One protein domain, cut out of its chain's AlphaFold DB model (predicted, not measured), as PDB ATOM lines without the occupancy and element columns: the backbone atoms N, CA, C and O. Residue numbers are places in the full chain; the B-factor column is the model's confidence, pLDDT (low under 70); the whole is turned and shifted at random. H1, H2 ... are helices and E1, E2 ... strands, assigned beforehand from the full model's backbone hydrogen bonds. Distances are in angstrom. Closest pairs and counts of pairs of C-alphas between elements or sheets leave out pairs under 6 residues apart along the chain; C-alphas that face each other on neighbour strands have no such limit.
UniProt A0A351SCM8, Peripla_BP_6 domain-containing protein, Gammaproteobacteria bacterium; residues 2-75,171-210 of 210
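Overview. This is residues 2 to 75 and 171 to 210 of the 210 residues of the protein "Peripla_BP_6 domain-containing protein" of Gammaproteobacteria bacterium (UniProt A0A351SCM8). A small, twisted sheet of five short strands forms a wall in the body, with H2 grazing it near E1 and E2 and H1 beyond, meeting H2 only at their ends, while one long helix, H3, sticks out from the body as a free arm. The 114 printed residues hold three named helices and five named strands, in the order H1 E1 H2 E2 E3 E4 E5 H3; the sheet, E1 E2 E3 E4 E5, is mixed and the class is mixed, helices and strands. The whole is loose, radius of gyration of the C-alphas 17.0 A, spanning 51 by 34 by 25 A.

Along the chain. Find C-alpha 21 at (18.942, -30.841, 44.283), where E1, residues 21 to 23, begins. The other strands are E2, 47 to 49; E3, 70 to 73; E4, 171 to 175, 13.3 A long; and E5, 180 to 182. H1 is residues 7 to 16, 14.5 A, and H2 29 to 39, 15.2 A. H3, 191 to 208, runs 25.7 A to C-alpha 208 at (-1.661, -8.257, 62.660).

Arrangement. E1 and E2 are parallel, with N 23 and O 48 at 2.8 A. E2 and E3 are parallel, N 49 to O 70 2.8 A. E3 and E4 are antiparallel, N 73 to O 171 2.8 A. E4 and E5 form a hairpin, N 174 to O 181 2.8 A. E1, H2, E2 are a strand-helix-strand unit, two parallel neighbour strands with a helix between, its crossover right-handed. H2 only grazes the sheet with residues 29 to 37. H1 and H2 only just touch, only at their ends, with 3 pairs of C-alphas within 8 A, the closest those of Trp 10 and Glu 36, 6.4 A. H3 touches no helix. In H1, H2 and H3 every O i to N i+4 pair is within hydrogen-bond range.

Size, cuts and confidence. Look at residues 190 to 210, which stand free; the body without them spans 35 by 28 by 24 A. Residues 76 to 170 are not printed, and C-alphas 75 and 171 are 9.0 A apart. The link E2 to E3 is long. Residue 210 alone is under pLDDT 70.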
ATOM      1  N   PRO A   2      24.609 -11.183  45.641       70.88
ATOM      2  CA  PRO A   2      24.793 -12.085  46.778       70.88
ATOM      3  C   PRO A   2      24.631 -13.559  46.356       70.88
ATOM      4  O   PRO A   2      23.907 -13.846  45.405       70.88
ATOM      5  N   GLY A   3      25.297 -14.488  47.050       76.31
ATOM      6  CA  GLY A   3      25.150 -15.934  46.809       76.31
ATOM      7  C   GLY A   3      25.993 -16.520  45.666       76.31
ATOM      8  O   GLY A   3      25.722 -17.636  45.228       76.31
ATOM      9  N   THR A   4      27.001 -15.796  45.167       83.25
ATOM     10  CA  THR A   4      27.894 -16.280  44.096       83.25
ATOM     11  C   THR A   4      29.022 -17.186  44.589       83.25
ATOM     12  O   THR A   4      29.490 -18.021  43.821       83.25
ATOM     13  N   ASP A   5      29.462 -17.051  45.845       88.44
ATOM     14  CA  ASP A   5      30.335 -18.050  46.473       88.44
ATOM     15  C   ASP A   5      29.473 -19.176  47.049       88.44
ATOM     16  O   ASP A   5      28.739 -18.989  48.018       88.44
ATOM     17  N   GLN A   6      29.538 -20.338  46.404       86.62
ATOM     18  CA  GLN A   6      28.767 -21.524  46.781       86.62
ATOM     19  C   GLN A   6      29.664 -22.733  47.086       86.62
ATOM     20  O   GLN A   6      29.164 -23.818  47.383       86.62
ATOM     21  N   SER A   7      30.987 -22.569  47.035       85.44
ATOM     22  CA  SER A   7      31.960 -23.671  47.097       85.44
ATOM     23  C   SER A   7      31.806 -24.546  48.357       85.44
ATOM     24  O   SER A   7      31.769 -25.784  48.292       85.44
ATOM     25  N   GLY A   8      31.636 -23.903  49.518       89.44
ATOM     26  CA  GLY A   8      31.406 -24.572  50.799       89.44
ATOM     27  C   GLY A   8      30.074 -25.325  50.859       89.44
ATOM     28  O   GLY A   8      30.021 -26.449  51.368       89.44
ATOM     29  N   VAL A   9      29.017 -24.750  50.274       92.06
ATOM     30  CA  VAL A   9      27.675 -25.352  50.223       92.06
ATOM     31  C   VAL A   9      27.705 -26.635  49.394       92.06
ATOM     32  O   VAL A   9      27.283 -27.689  49.873       92.06
ATOM     33  N   TRP A  10      28.290 -26.594  48.195       94.75
ATOM     34  CA  TRP A  10      28.345 -27.757  47.303       94.75
ATOM     35  C   TRP A  10      29.228 -28.887  47.826       94.75
ATOM     36  O   TRP A  10      28.910 -30.061  47.629       94.75
ATOM     37  N   SER A  11      30.274 -28.560  48.588       92.75
ATOM     38  CA  SER A  11      31.047 -29.562  49.330       92.75
ATOM     39  C   SER A  11      30.185 -30.294  50.369       92.75
ATOM     40  O   SER A  11      30.334 -31.503  50.556       92.75
ATOM     41  N   GLY A  12      29.274 -29.578  51.038       95.06
ATOM     42  CA  GLY A  12      28.279 -30.155  51.943       95.06
ATOM     43  C   GLY A  12      27.276 -31.048  51.216       95.06
ATOM     44  O   GLY A  12      27.105 -32.206  51.601       95.06
ATOM     45  N   ILE A  13      26.696 -30.556  50.118       95.94
ATOM     46  CA  ILE A  13      25.756 -31.310  49.271       95.94
ATOM     47  C   ILE A  13      26.403 -32.609  48.773       95.94
ATOM     48  O   ILE A  13      25.805 -33.680  48.870       95.94
ATOM     49  N   ARG A  14      27.664 -32.560  48.324       96.00
ATOM     50  CA  ARG A  14      28.408 -33.755  47.895       96.00
ATOM     51  C   ARG A  14      28.514 -34.801  49.001       96.00
ATOM     52  O   ARG A  14      28.372 -35.989  48.727       96.00
ATOM     53  N   ARG A  15      28.795 -34.380  50.241       95.88
ATOM     54  CA  ARG A  15      28.878 -35.293  51.394       95.88
ATOM     55  C   ARG A  15      27.521 -35.901  51.735       95.88
ATOM     56  O   ARG A  15      27.479 -37.073  52.090       95.88
ATOM     57  N   PHE A  16      26.449 -35.121  51.604       96.50
ATOM     58  CA  PHE A  16      25.080 -35.575  51.842       96.50
ATOM     59  C   PHE A  16      24.591 -36.585  50.790       96.50
ATOM     60  O   PHE A  16      23.800 -37.458  51.124       96.50
ATOM     61  N   LYS A  17      25.109 -36.514  49.554       95.38
ATOM     62  CA  LYS A  17      24.765 -37.409  48.432       95.38
ATOM     63  C   LYS A  17      23.254 -37.459  48.134       95.38
ATOM     64  O   LYS A  17      22.681 -38.545  48.119       95.38
ATOM     65  N   PRO A  18      22.598 -36.316  47.870       96.12
ATOM     66  CA  PRO A  18      21.169 -36.321  47.598       96.12
ATOM     67  C   PRO A  18      20.831 -37.020  46.274       96.12
ATOM     68  O   PRO A  18      21.618 -37.021  45.314       96.12
ATOM     69  N   ASP A  19      19.613 -37.545  46.194       97.50
ATOM     70  CA  ASP A  19      19.027 -38.021  44.941       97.50
ATOM     71  C   ASP A  19      18.732 -36.863  43.984       97.50
ATOM     72  O   ASP A  19      19.047 -36.967  42.802       97.50
ATOM     73  N   TYR A  20      18.253 -35.729  44.513       97.19
ATOM     74  CA  TYR A  20      17.954 -34.505  43.762       97.19
ATOM     75  C   TYR A  20      18.393 -33.243  44.507       97.19
ATOM     76  O   TYR A  20      18.430 -33.203  45.736       97.19
ATOM     77  N   VAL A  21      18.680 -32.182  43.754       96.75
ATOM     78  CA  VAL A  21      18.942 -30.841  44.283       96.75
ATOM     79  C   VAL A  21      17.883 -29.892  43.741       96.75
ATOM     80  O   VAL A  21      17.917 -29.530  42.568       96.75
ATOM     81  N   VAL A  22      16.955 -29.476  44.603       96.38
ATOM     82  CA  VAL A  22      15.977 -28.431  44.280       96.38
ATOM     83  C   VAL A  22      16.582 -27.075  44.615       96.38
ATOM     84  O   VAL A  22      16.962 -26.825  45.760       96.38
ATOM     85  N   ALA A  23      16.693 -26.203  43.620       94.00
ATOM     86  CA  ALA A  23      17.387 -24.932  43.744       94.00
ATOM     87  C   ALA A  23      16.450 -23.747  43.511       94.00
ATOM     88  O   ALA A  23      15.982 -23.494  42.398       94.00
ATOM     89  N   TRP A  24      16.256 -22.961  44.568       92.56
ATOM     90  CA  TRP A  24      15.665 -21.632  44.470       92.56
ATOM     91  C   TRP A  24      16.744 -20.638  44.034       92.56
ATOM     92  O   TRP A  24      17.459 -20.058  44.848       92.56
ATOM     93  N   SER A  25      16.941 -20.513  42.727       90.06
ATOM     94  CA  SER A  25      17.985 -19.687  42.117       90.06
ATOM     95  C   SER A  25      17.401 -18.821  41.008       90.06
ATOM     96  O   SER A  25      16.269 -19.035  40.581       90.06
ATOM     97  N   ILE A  26      18.168 -17.814  40.593       90.81
ATOM     98  CA  ILE A  26      17.803 -16.888  39.523       90.81
ATOM     99  C   ILE A  26      19.019 -16.611  38.644       90.81
ATOM    100  O   ILE A  26      20.150 -16.527  39.138       90.81
ATOM    101  N   SER A  27      18.777 -16.385  37.357       88.31
ATOM    102  CA  SER A  27      19.773 -15.891  36.411       88.31
ATOM    103  C   SER A  27      21.107 -16.673  36.460       88.31
ATOM    104  O   SER A  27      21.131 -17.906  36.508       88.31
ATOM    105  N   SER A  28      22.246 -15.976  36.515       86.50
ATOM    106  CA  SER A  28      23.590 -16.562  36.503       86.50
ATOM    107  C   SER A  28      23.903 -17.492  37.682       86.50
ATOM    108  O   SER A  28      24.880 -18.243  37.609       86.50
ATOM    109  N   LEU A  29      23.079 -17.516  38.739       92.50
ATOM    110  CA  LEU A  29      23.231 -18.476  39.835       92.50
ATOM    111  C   LEU A  29      23.034 -19.923  39.360       92.50
ATOM    112  O   LEU A  29      23.667 -20.819  39.915       92.50
ATOM    113  N   HIS A  30      22.247 -20.157  38.303       94.06
ATOM    114  CA  HIS A  30      22.119 -21.486  37.694       94.06
ATOM    115  C   HIS A  30      23.448 -21.964  37.102       94.06
ATOM    116  O   HIS A  30      23.883 -23.078  37.376       94.06
ATOM    117  N   ASN A  31      24.155 -21.105  36.364       93.62
ATOM    118  CA  ASN A  31      25.478 -21.433  35.827       93.62
ATOM    119  C   ASN A  31      26.493 -21.762  36.937       93.62
ATOM    120  O   ASN A  31      27.270 -22.714  36.815       93.62
ATOM    121  N   ILE A  32      26.480 -20.993  38.031       93.94
ATOM    122  CA  ILE A  32      27.360 -21.232  39.185       93.94
ATOM    123  C   ILE A  32      27.036 -22.588  39.820       93.94
ATOM    124  O   ILE A  32      27.943 -23.399  40.004       93.94
ATOM    125  N   ALA A  33      25.755 -22.867  40.072       95.56
ATOM    126  CA  ALA A  33      25.295 -24.136  40.622       95.56
ATOM    127  C   ALA A  33      25.744 -25.334  39.770       95.56
ATOM    128  O   ALA A  33      26.381 -26.252  40.282       95.56
ATOM    129  N   LEU A  34      25.497 -25.304  38.458       96.81
ATOM    130  CA  LEU A  34      25.864 -26.394  37.543       96.81
ATOM    131  C   LEU A  34      27.388 -26.591  37.444       96.81
ATOM    132  O   LEU A  34      27.887 -27.722  37.378       96.81
ATOM    133  N   THR A  35      28.150 -25.495  37.490       95.88
ATOM    134  CA  THR A  35      29.618 -25.540  37.541       95.88
ATOM    135  C   THR A  35      30.105 -26.215  38.822       95.88
ATOM    136  O   THR A  35      30.972 -27.090  38.771       95.88
ATOM    137  N   GLU A  36      29.531 -25.859  39.969       96.38
ATOM    138  CA  GLU A  36      29.889 -26.449  41.257       96.38
ATOM    139  C   GLU A  36      29.452 -27.912  41.387       96.38
ATOM    140  O   GLU A  36      30.212 -28.725  41.920       96.38
ATOM    141  N   MET A  37      28.295 -28.286  40.836       97.06
ATOM    142  CA  MET A  37      27.880 -29.688  40.711       97.06
ATOM    143  C   MET A  37      28.922 -30.498  39.946       97.06
ATOM    144  O   MET A  37      29.392 -31.522  40.443       97.06
ATOM    145  N   THR A  38      29.366 -29.985  38.793       96.62
ATOM    146  CA  THR A  38      30.407 -30.629  37.978       96.62
ATOM    147  C   THR A  38      31.712 -30.783  38.766       96.62
ATOM    148  O   THR A  38      32.272 -31.880  38.827       96.62
ATOM    149  N   ARG A  39      32.185 -29.716  39.434       96.19
ATOM    150  CA  ARG A  39      33.396 -29.744  40.285       96.19
ATOM    151  C   ARG A  39      33.295 -30.774  41.409       96.19
ATOM    152  O   ARG A  39      34.285 -31.413  41.759       96.19
ATOM    153  N   ASN A  40      32.096 -30.954  41.953       96.81
ATOM    154  CA  ASN A  40      31.818 -31.889  43.034       96.81
ATOM    155  C   ASN A  40      31.392 -33.284  42.564       96.81
ATOM    156  O   ASN A  40      31.082 -34.122  43.410       96.81
ATOM    157  N   ARG A  41      31.431 -33.562  41.251       95.81
ATOM    158  CA  ARG A  41      31.009 -34.837  40.648       95.81
ATOM    159  C   ARG A  41      29.568 -35.218  41.015       95.81
ATOM    160  O   ARG A  41      29.261 -36.391  41.204       95.81
ATOM    161  N   ILE A  42      28.700 -34.218  41.142       97.12
ATOM    162  CA  ILE A  42      27.256 -34.400  41.285       97.12
ATOM    163  C   ILE A  42      26.664 -34.328  39.871       97.12
ATOM    164  O   ILE A  42      26.870 -33.312  39.202       97.12
ATOM    165  N   PRO A  43      25.959 -35.370  39.403       97.25
ATOM    166  CA  PRO A  43      25.327 -35.343  38.090       97.25
ATOM    167  C   PRO A  43      24.297 -34.209  37.984       97.25
ATOM    168  O   PRO A  43      23.486 -34.014  38.892       97.25
ATOM    169  N   ILE A  44      24.360 -33.421  36.912       97.12
ATOM    170  CA  ILE A  44      23.563 -32.193  36.740       97.12
ATOM    171  C   ILE A  44      22.081 -32.470  36.476       97.12
ATOM    172  O   ILE A  44      21.242 -31.622  36.758       97.12
ATOM    173  N   GLU A  45      21.737 -33.663  35.999       97.00
ATOM    174  CA  GLU A  45      20.366 -34.115  35.770       97.00
ATOM    175  C   GLU A  45      19.560 -34.261  37.069       97.00
ATOM    176  O   GLU A  45      18.329 -34.353  37.038       97.00
ATOM    177  N   LYS A  46      20.261 -34.243  38.215       97.56
ATOM    178  CA  LYS A  46      19.686 -34.149  39.560       97.56
ATOM    179  C   LYS A  46      19.244 -32.731  39.926       97.56
ATOM    180  O   LYS A  46      18.583 -32.558  40.948       97.56
ATOM    181  N   TYR A  47      19.636 -31.719  39.154       97.81
ATOM    182  CA  TYR A  47      19.291 -30.326  39.412       97.81
ATOM    183  C   TYR A  47      17.874 -30.018  38.933       97.81
ATOM    184  O   TYR A  47      17.554 -30.186  37.754       97.81
ATOM    185  N   ILE A  48      17.053 -29.512  39.848       97.88
ATOM    186  CA  ILE A  48      15.701 -29.033  39.578       97.88
ATOM    187  C   ILE A  48      15.636 -27.569  40.000       97.88
ATOM    188  O   ILE A  48      15.641 -27.238  41.185       97.88
ATOM    189  N   SER A  49      15.585 -26.676  39.022       97.12
ATOM    190  CA  SER A  49      15.381 -25.253  39.256       97.12
ATOM    191  C   SER A  49      13.919 -24.937  39.573       97.12
ATOM    192  O   SER A  49      12.997 -25.578  39.070       97.12
ATOM    193  N   VAL A  50      13.701 -23.852  40.309       94.44
ATOM    194  CA  VAL A  50      12.446 -23.088  40.229       94.44
ATOM    195  C   VAL A  50      12.249 -22.482  38.826       94.44
ATOM    196  O   VAL A  50      13.085 -22.645  37.936       94.44
ATOM    197  N   VAL A  51      11.161 -21.735  38.627       93.50
ATOM    198  CA  VAL A  51      10.751 -21.189  37.317       93.50
ATOM    199  C   VAL A  51      11.778 -20.282  36.622       93.50
ATOM    200  O   VAL A  51      11.739 -20.127  35.406       93.50
ATOM    201  N   TRP A  52      12.735 -19.711  37.355       90.44
ATOM    202  CA  TRP A  52      13.626 -18.646  36.881       90.44
ATOM    203  C   TRP A  52      14.911 -19.102  36.172       90.44
ATOM    204  O   TRP A  52      15.926 -18.417  36.270       90.44
ATOM    205  N   ALA A  53      14.866 -20.213  35.432       93.38
ATOM    206  CA  ALA A  53      15.991 -20.690  34.623       93.38
ATOM    207  C   ALA A  53      15.741 -20.461  33.125       93.38
ATOM    208  O   ALA A  53      14.935 -21.160  32.509       93.38
ATOM    209  N   SER A  54      16.438 -19.498  32.516       93.12
ATOM    210  CA  SER A  54      16.364 -19.217  31.078       93.12
ATOM    211  C   SER A  54      17.410 -19.996  30.272       93.12
ATOM    212  O   SER A  54      18.481 -20.341  30.772       93.12
ATOM    213  N   ARG A  55      17.163 -20.183  28.965       91.81
ATOM    214  CA  ARG A  55      18.196 -20.630  28.006       91.81
ATOM    215  C   ARG A  55      19.450 -19.747  28.072       91.81
ATOM    216  O   ARG A  55      20.567 -20.238  27.901       91.81
ATOM    217  N   LEU A  56      19.272 -18.445  28.305       92.38
ATOM    218  CA  LEU A  56      20.376 -17.486  28.393       92.38
ATOM    219  C   LEU A  56      21.259 -17.734  29.625       92.38
ATOM    220  O   LEU A  56      22.476 -17.604  29.530       92.38
ATOM    221  N   ASP A  57      20.677 -18.195  30.733       92.69
ATOM    222  CA  ASP A  57      21.412 -18.486  31.971       92.69
ATOM    223  C   ASP A  57      22.287 -19.740  31.846       92.69
ATOM    224  O   ASP A  57      23.335 -19.845  32.485       92.69
ATOM    225  N   LEU A  58      21.899 -20.674  30.971       93.75
ATOM    226  CA  LEU A  58      22.664 -21.886  30.665       93.75
ATOM    227  C   LEU A  58      23.823 -21.640  29.685       93.75
ATOM    228  O   LEU A  58      24.701 -22.493  29.546       93.75
ATOM    229  N   LYS A  59      23.854 -20.483  29.005       93.12
ATOM    230  CA  LYS A  59      24.826 -20.188  27.937       93.12
ATOM    231  C   LYS A  59      26.270 -20.310  28.423       93.12
ATOM    232  O   LYS A  59      27.084 -20.928  27.744       93.12
ATOM    233  N   SER A  60      26.580 -19.761  29.599       93.00
ATOM    234  CA  SER A  60      27.935 -19.789  30.167       93.00
ATOM    235  C   SER A  60      28.392 -21.186  30.596       93.00
ATOM    236  O   SER A  60      29.584 -21.476  30.523       93.00
ATOM    237  N   PHE A  61      27.470 -22.060  31.008       95.88
ATOM    238  CA  PHE A  61      27.795 -23.451  31.338       95.88
ATOM    239  C   PHE A  61      28.010 -24.290  30.065       95.88
ATOM    240  O   PHE A  61      28.848 -25.199  30.033       95.88
ATOM    241  N   GLY A  62      27.289 -23.924  29.004       96.62
ATOM    242  CA  GLY A  62      27.242 -24.593  27.713       96.62
ATOM    243  C   GLY A  62      25.933 -25.360  27.562       96.62
ATOM    244  O   GLY A  62      25.617 -26.220  28.381       96.62
ATOM    245  N   HIS A  63      25.180 -25.068  26.500       96.44
ATOM    246  CA  HIS A  63      23.856 -25.658  26.265       96.44
ATOM    247  C   HIS A  63      23.893 -27.184  26.160       96.44
ATOM    248  O   HIS A  63      23.110 -27.854  26.825       96.44
ATOM    249  N   GLU A  64      24.855 -27.733  25.422       97.56
ATOM    250  CA  GLU A  64      25.060 -29.182  25.319       97.56
ATOM    251  C   GLU A  64      25.406 -29.822  26.663       97.56
ATOM    252  O   GLU A  64      24.889 -30.877  27.020       97.56
ATOM    253  N   ARG A  65      26.252 -29.149  27.449       97.19
ATOM    254  CA  ARG A  65      26.633 -29.626  28.778       97.19
ATOM    255  C   ARG A  65      25.473 -29.575  29.754       97.19
ATOM    256  O   ARG A  65      25.521 -30.332  30.702       97.19
ATOM    257  N   ALA A  66      24.483 -28.707  29.554       97.62
ATOM    258  CA  ALA A  66      23.331 -28.542  30.438       97.62
ATOM    259  C   ALA A  66      22.199 -29.557  30.189       97.62
ATOM    260  O   ALA A  66      21.166 -29.471  30.854       97.62
ATOM    261  N   LYS A  67      22.333 -30.475  29.218       97.94
ATOM    262  CA  LYS A  67      21.306 -31.486  28.913       97.94
ATOM    263  C   LYS A  67      20.902 -32.263  30.172       97.94
ATOM    264  O   LYS A  67      21.762 -32.686  30.941       97.94
ATOM    265  N   GLY A  68      19.598 -32.429  30.388       97.56
ATOM    266  CA  GLY A  68      19.042 -33.133  31.550       97.56
ATOM    267  C   GLY A  68      18.723 -32.250  32.763       97.56
ATOM    268  O   GLY A  68      18.061 -32.714  33.696       97.56
ATOM    269  N   VAL A  69      19.151 -30.981  32.766       97.81
ATOM    270  CA  VAL A  69      18.749 -29.999  33.786       97.81
ATOM    271  C   VAL A  69      17.236 -29.818  33.748       97.81
ATOM    272  O   VAL A  69      16.661 -29.649  32.676       97.81
ATOM    273  N   LYS A  70      16.589 -29.808  34.916       98.06
ATOM    274  CA  LYS A  70      15.137 -29.640  35.029       98.06
ATOM    275  C   LYS A  70      14.782 -28.288  35.616       98.06
ATOM    276  O   LYS A  70      15.548 -27.703  36.386       98.06
ATOM    277  N   ARG A  71      13.584 -27.815  35.300       96.88
ATOM    278  CA  ARG A  71      12.957 -26.680  35.971       96.88
ATOM    279  C   ARG A  71      11.464 -26.908  36.145       96.88
ATOM    280  O   ARG A  71      10.838 -27.586  35.332       96.88
ATOM    281  N   VAL A  72      10.899 -26.271  37.161       96.62
ATOM    282  CA  VAL A  72       9.462 -25.996  37.194       96.62
ATOM    283  C   VAL A  72       9.148 -24.994  36.087       96.62
ATOM    284  O   VAL A  72       9.868 -24.017  35.903       96.62
ATOM    285  N   GLU A  73       8.082 -25.219  35.344       94.94
ATOM    286  CA  GLU A  73       7.579 -24.323  34.316       94.94
ATOM    287  C   GLU A  73       6.172 -23.867  34.719       94.94
ATOM    288  O   GLU A  73       5.330 -24.690  35.070       94.94
ATOM    289  N   ALA A  74       5.946 -22.551  34.714       94.12
ATOM    290  CA  ALA A  74       4.639 -21.924  34.965       94.12
ATOM    291  C   ALA A  74       4.041 -21.291  33.695       94.12
ATOM    292  O   ALA A  74       2.840 -21.053  33.618       94.12
ATOM    293  N   VAL A  75       4.884 -21.048  32.690       95.44
ATOM    294  CA  VAL A  75       4.526 -20.522  31.370       95.44
ATOM    295  C   VAL A  75       5.289 -21.315  30.323       95.44
ATOM    296  O   VAL A  75       6.459 -21.632  30.531       95.44
ATOM    297  N   ARG A 171       4.281 -27.440  35.601       96.38
ATOM    298  CA  ARG A 171       4.810 -28.710  35.083       96.38
ATOM    299  C   ARG A 171       6.324 -28.750  35.209       96.38
ATOM    300  O   ARG A 171       6.944 -27.725  35.486       96.38
ATOM    301  N   ILE A 172       6.933 -29.903  34.974       97.38
ATOM    302  CA  ILE A 172       8.387 -30.023  34.885       97.38
ATOM    303  C   ILE A 172       8.805 -30.014  33.420       97.38
ATOM    304  O   ILE A 172       8.251 -30.738  32.594       97.38
ATOM    305  N   ALA A 173       9.814 -29.203  33.111       97.38
ATOM    306  CA  ALA A 173      10.494 -29.206  31.827       97.38
ATOM    307  C   ALA A 173      11.964 -29.591  32.008       97.38
ATOM    308  O   ALA A 173      12.605 -29.201  32.987       97.38
ATOM    309  N   GLU A 174      12.500 -30.328  31.045       98.00
ATOM    310  CA  GLU A 174      13.903 -30.712  30.962       98.00
ATOM    311  C   GLU A 174      14.578 -29.989  29.793       98.00
ATOM    312  O   GLU A 174      13.982 -29.782  28.736       98.00
ATOM    313  N   TRP A 175      15.820 -29.558  29.989       97.62
ATOM    314  CA  TRP A 175      16.633 -28.976  28.934       97.62
ATOM    315  C   TRP A 175      17.168 -30.072  28.008       97.62
ATOM    316  O   TRP A 175      17.954 -30.920  28.440       97.62
ATOM    317  N   ASP A 176      16.789 -30.025  26.731       96.25
ATOM    318  CA  ASP A 176      17.168 -31.034  25.730       96.25
ATOM    319  C   ASP A 176      18.485 -30.725  24.999       96.25
ATOM    320  O   ASP A 176      18.928 -31.520  24.174       96.25
ATOM    321  N   GLY A 177      19.133 -29.595  25.318       95.75
ATOM    322  CA  GLY A 177      20.316 -29.074  24.619       95.75
ATOM    323  C   GLY A 177      20.044 -27.817  23.806       95.75
ATOM    324  O   GLY A 177      20.959 -27.039  23.553       95.75
ATOM    325  N   GLU A 178      18.790 -27.578  23.451       93.88
ATOM    326  CA  GLU A 178      18.372 -26.470  22.603       93.88
ATOM    327  C   GLU A 178      17.144 -25.741  23.159       93.88
ATOM    328  O   GLU A 178      17.060 -24.511  23.099       93.88
ATOM    329  N   LYS A 179      16.191 -26.458  23.739       94.00
ATOM    330  CA  LYS A 179      14.974 -25.893  24.310       94.00
ATOM    331  C   LYS A 179      14.572 -26.628  25.582       94.00
ATOM    332  O   LYS A 179      15.069 -27.699  25.923       94.00
ATOM    333  N   TRP A 180      13.667 -25.996  26.314       95.50
ATOM    334  CA  TRP A 180      12.998 -26.628  27.439       95.50
ATOM    335  C   TRP A 180      11.843 -27.466  26.899       95.50
ATOM    336  O   TRP A 180      10.933 -26.930  26.267       95.50
ATOM    337  N   ALA A 181      11.902 -28.773  27.131       95.44
ATOM    338  CA  ALA A 181      10.889 -29.732  26.727       95.44
ATOM    339  C   ALA A 181      10.082 -30.173  27.959       95.44
ATOM    340  O   ALA A 181      10.670 -30.659  28.927       95.44
ATOM    341  N   PRO A 182       8.751 -30.010  27.963       96.00
ATOM    342  CA  PRO A 182       7.905 -30.526  29.035       96.00
ATOM    343  C   PRO A 182       8.029 -32.045  29.150       96.00
ATOM    344  O   PRO A 182       7.948 -32.744  28.142       96.00
ATOM    345  N   ILE A 183       8.200 -32.548  30.371       97.19
ATOM    346  CA  ILE A 183       8.252 -33.989  30.673       97.19
ATOM    347  C   ILE A 183       7.097 -34.445  31.573       97.19
ATOM    348  O   ILE A 183       6.968 -35.635  31.855       97.19
ATOM    349  N   THR A 184       6.253 -33.511  32.015       97.25
ATOM    350  CA  THR A 184       4.992 -33.779  32.714       97.25
ATOM    351  C   THR A 184       3.879 -32.899  32.153       97.25
ATOM    352  O   THR A 184       4.138 -31.855  31.543       97.25
ATOM    353  N   ASP A 185       2.637 -33.292  32.423       95.94
ATOM    354  CA  ASP A 185       1.469 -32.442  32.210       95.94
ATOM    355  C   ASP A 185       1.391 -31.315  33.254       95.94
ATOM    356  O   ASP A 185       2.132 -31.292  34.242       95.94
ATOM    357  N   TRP A 186       0.488 -30.362  33.014       96.50
ATOM    358  CA  TRP A 186       0.157 -29.302  33.965       96.50
ATOM    359  C   TRP A 186      -0.630 -29.858  35.153       96.50
ATOM    360  O   TRP A 186      -1.771 -30.299  34.996       96.50
ATOM    361  N   GLU A 187      -0.075 -29.740  36.352       96.06
ATOM    362  CA  GLU A 187      -0.702 -30.208  37.583       96.06
ATOM    363  C   GLU A 187      -0.539 -29.222  38.744       96.06
ATOM    364  O   GLU A 187       0.397 -28.423  38.797       96.06
ATOM    365  N   ALA A 188      -1.474 -29.281  39.691       95.44
ATOM    366  CA  ALA A 188      -1.382 -28.582  40.966       95.44
ATOM    367  C   ALA A 188      -1.188 -29.631  42.065       95.44
ATOM    368  O   ALA A 188      -2.120 -30.346  42.428       95.44
ATOM    369  N   ALA A 189       0.037 -29.746  42.571       91.56
ATOM    370  CA  ALA A 189       0.365 -30.718  43.604       91.56
ATOM    371  C   ALA A 189      -0.019 -30.206  45.002       91.56
ATOM    372  O   ALA A 189       0.093 -29.018  45.304       91.56
ATOM    373  N   HIS A 190      -0.424 -31.127  45.881       94.19
ATOM    374  CA  HIS A 190      -0.671 -30.864  47.306       94.19
ATOM    375  C   HIS A 190      -1.641 -29.702  47.597       94.19
ATOM    376  O   HIS A 190      -1.482 -28.992  48.592       94.19
ATOM    377  N   THR A 191      -2.667 -29.523  46.760       93.62
ATOM    378  CA  THR A 191      -3.616 -28.401  46.822       93.62
ATOM    379  C   THR A 191      -4.200 -28.190  48.222       93.62
ATOM    380  O   THR A 191      -4.212 -27.064  48.707       93.62
ATOM    381  N   GLU A 192      -4.605 -29.251  48.927       94.88
ATOM    382  CA  GLU A 192      -5.144 -29.138  50.293       94.88
ATOM    383  C   GLU A 192      -4.142 -28.534  51.289       94.88
ATOM    384  O   GLU A 192      -4.487 -27.628  52.052       94.88
ATOM    385  N   LEU A 193      -2.889 -28.999  51.264       96.50
ATOM    386  CA  LEU A 193      -1.824 -28.507  52.141       96.50
ATOM    387  C   LEU A 193      -1.456 -27.055  51.814       96.50
ATOM    388  O   LEU A 193      -1.273 -26.236  52.720       96.50
ATOM    389  N   VAL A 194      -1.376 -26.730  50.523       95.19
ATOM    390  CA  VAL A 194      -1.093 -25.371  50.050       95.19
ATOM    391  C   VAL A 194      -2.201 -24.420  50.503       95.19
ATOM    392  O   VAL A 194      -1.913 -23.408  51.141       95.19
ATOM    393  N   TRP A 195      -3.471 -24.772  50.292       95.25
ATOM    394  CA  TRP A 195      -4.603 -23.945  50.720       95.25
ATOM    395  C   TRP A 195      -4.726 -23.810  52.231       95.25
ATOM    396  O   TRP A 195      -5.134 -22.751  52.712       95.25
ATOM    397  N   LYS A 196      -4.373 -24.850  52.992       97.00
ATOM    398  CA  LYS A 196      -4.289 -24.752  54.451       97.00
ATOM    399  C   LYS A 196      -3.274 -23.681  54.856       97.00
ATOM    400  O   LYS A 196      -3.631 -22.766  55.593       97.00
ATOM    401  N   THR A 197      -2.063 -23.748  54.304       96.69
ATOM    402  CA  THR A 197      -0.999 -22.762  54.555       96.69
ATOM    403  C   THR A 197      -1.444 -21.349  54.163       96.69
ATOM    404  O   THR A 197      -1.306 -20.420  54.956       96.69
ATOM    405  N   ILE A 198      -2.049 -21.176  52.981       95.31
ATOM    406  CA  ILE A 198      -2.574 -19.877  52.524       95.31
ATOM    407  C   ILE A 198      -3.566 -19.312  53.546       95.31
ATOM    408  O   ILE A 198      -3.393 -18.188  54.010       95.31
ATOM    409  N   LYS A 199      -4.568 -20.096  53.958       95.25
ATOM    410  CA  LYS A 199      -5.601 -19.646  54.907       95.25
ATOM    411  C   LYS A 199      -5.017 -19.268  56.267       95.25
ATOM    412  O   LYS A 199      -5.412 -18.250  56.830       95.25
ATOM    413  N   GLU A 200      -4.081 -20.061  56.783       97.19
ATOM    414  CA  GLU A 200      -3.403 -19.785  58.054       97.19
ATOM    415  C   GLU A 200      -2.640 -18.453  58.005       97.19
ATOM    416  O   GLU A 200      -2.817 -17.600  58.880       97.19
ATOM    417  N   HIS A 201      -1.847 -18.236  56.955       96.56
ATOM    418  CA  HIS A 201      -1.052 -17.019  56.802       96.56
ATOM    419  C   HIS A 201      -1.906 -15.783  56.480       96.56
ATOM    420  O   HIS A 201      -1.654 -14.718  57.046       96.56
ATOM    421  N   SER A 202      -2.953 -15.907  55.659       94.88
ATOM    422  CA  SER A 202      -3.902 -14.815  55.405       94.88
ATOM    423  C   SER A 202      -4.646 -14.402  56.677       94.88
ATOM    424  O   SER A 202      -4.761 -13.212  56.963       94.88
ATOM    425  N   ALA A 203      -5.106 -15.364  57.485       95.56
ATOM    426  CA  ALA A 203      -5.776 -15.070  58.751       95.56
ATOM    427  C   ALA A 203      -4.835 -14.387  59.756       95.56
ATOM    428  O   ALA A 203      -5.255 -13.476  60.471       95.56
ATOM    429  N   LYS A 204      -3.564 -14.807  59.805       96.94
ATOM    430  CA  LYS A 204      -2.544 -14.155  60.631       96.94
ATOM    431  C   LYS A 204      -2.308 -12.707  60.192       96.94
ATOM    432  O   LYS A 204      -2.355 -11.821  61.037       96.94
ATOM    433  N   PHE A 205      -2.137 -12.466  58.891       95.31
ATOM    434  CA  PHE A 205      -1.938 -11.119  58.350       95.31
ATOM    435  C   PHE A 205      -3.093 -10.174  58.708       95.31
ATOM    436  O   PHE A 205      -2.845  -9.053  59.142       95.31
ATOM    437  N   ILE A 206      -4.346 -10.635  58.591       94.69
ATOM    438  CA  ILE A 206      -5.527  -9.843  58.974       94.69
ATOM    439  C   ILE A 206      -5.470  -9.461  60.455       94.69
ATOM    440  O   ILE A 206      -5.699  -8.306  60.784       94.69
ATOM    441  N   LYS A 207      -5.131 -10.400  61.348       95.12
ATOM    442  CA  LYS A 207      -5.032 -10.120  62.791       95.12
ATOM    443  C   LYS A 207      -3.923  -9.127  63.143       95.12
ATOM    444  O   LYS A 207      -4.064  -8.408  64.120       95.12
ATOM    445  N   GLU A 208      -2.816  -9.132  62.403       95.56
ATOM    446  CA  GLU A 208      -1.661  -8.257  62.660       95.56
ATOM    447  C   GLU A 208      -1.828  -6.842  62.083       95.56
ATOM    448  O   GLU A 208      -1.099  -5.940  62.485       95.56
ATOM    449  N   ASN A 209      -2.762  -6.648  61.146       88.19
ATOM    450  CA  ASN A 209      -2.973  -5.383  60.428       88.19
ATOM    451  C   ASN A 209      -4.410  -4.837  60.578       88.19
ATOM    452  O   ASN A 209      -4.841  -4.012  59.770       88.19
ATOM    453  N   GLN A 210      -5.148  -5.320  61.582       60.62
ATOM    454  CA  GLN A 210      -6.398  -4.735  62.085       60.62
ATOM    455  C   GLN A 210      -6.103  -3.840  63.286       60.62
ATOM    456  O   GLN A 210      -6.764  -2.785  63.382       60.62
TER     457      GLN A 210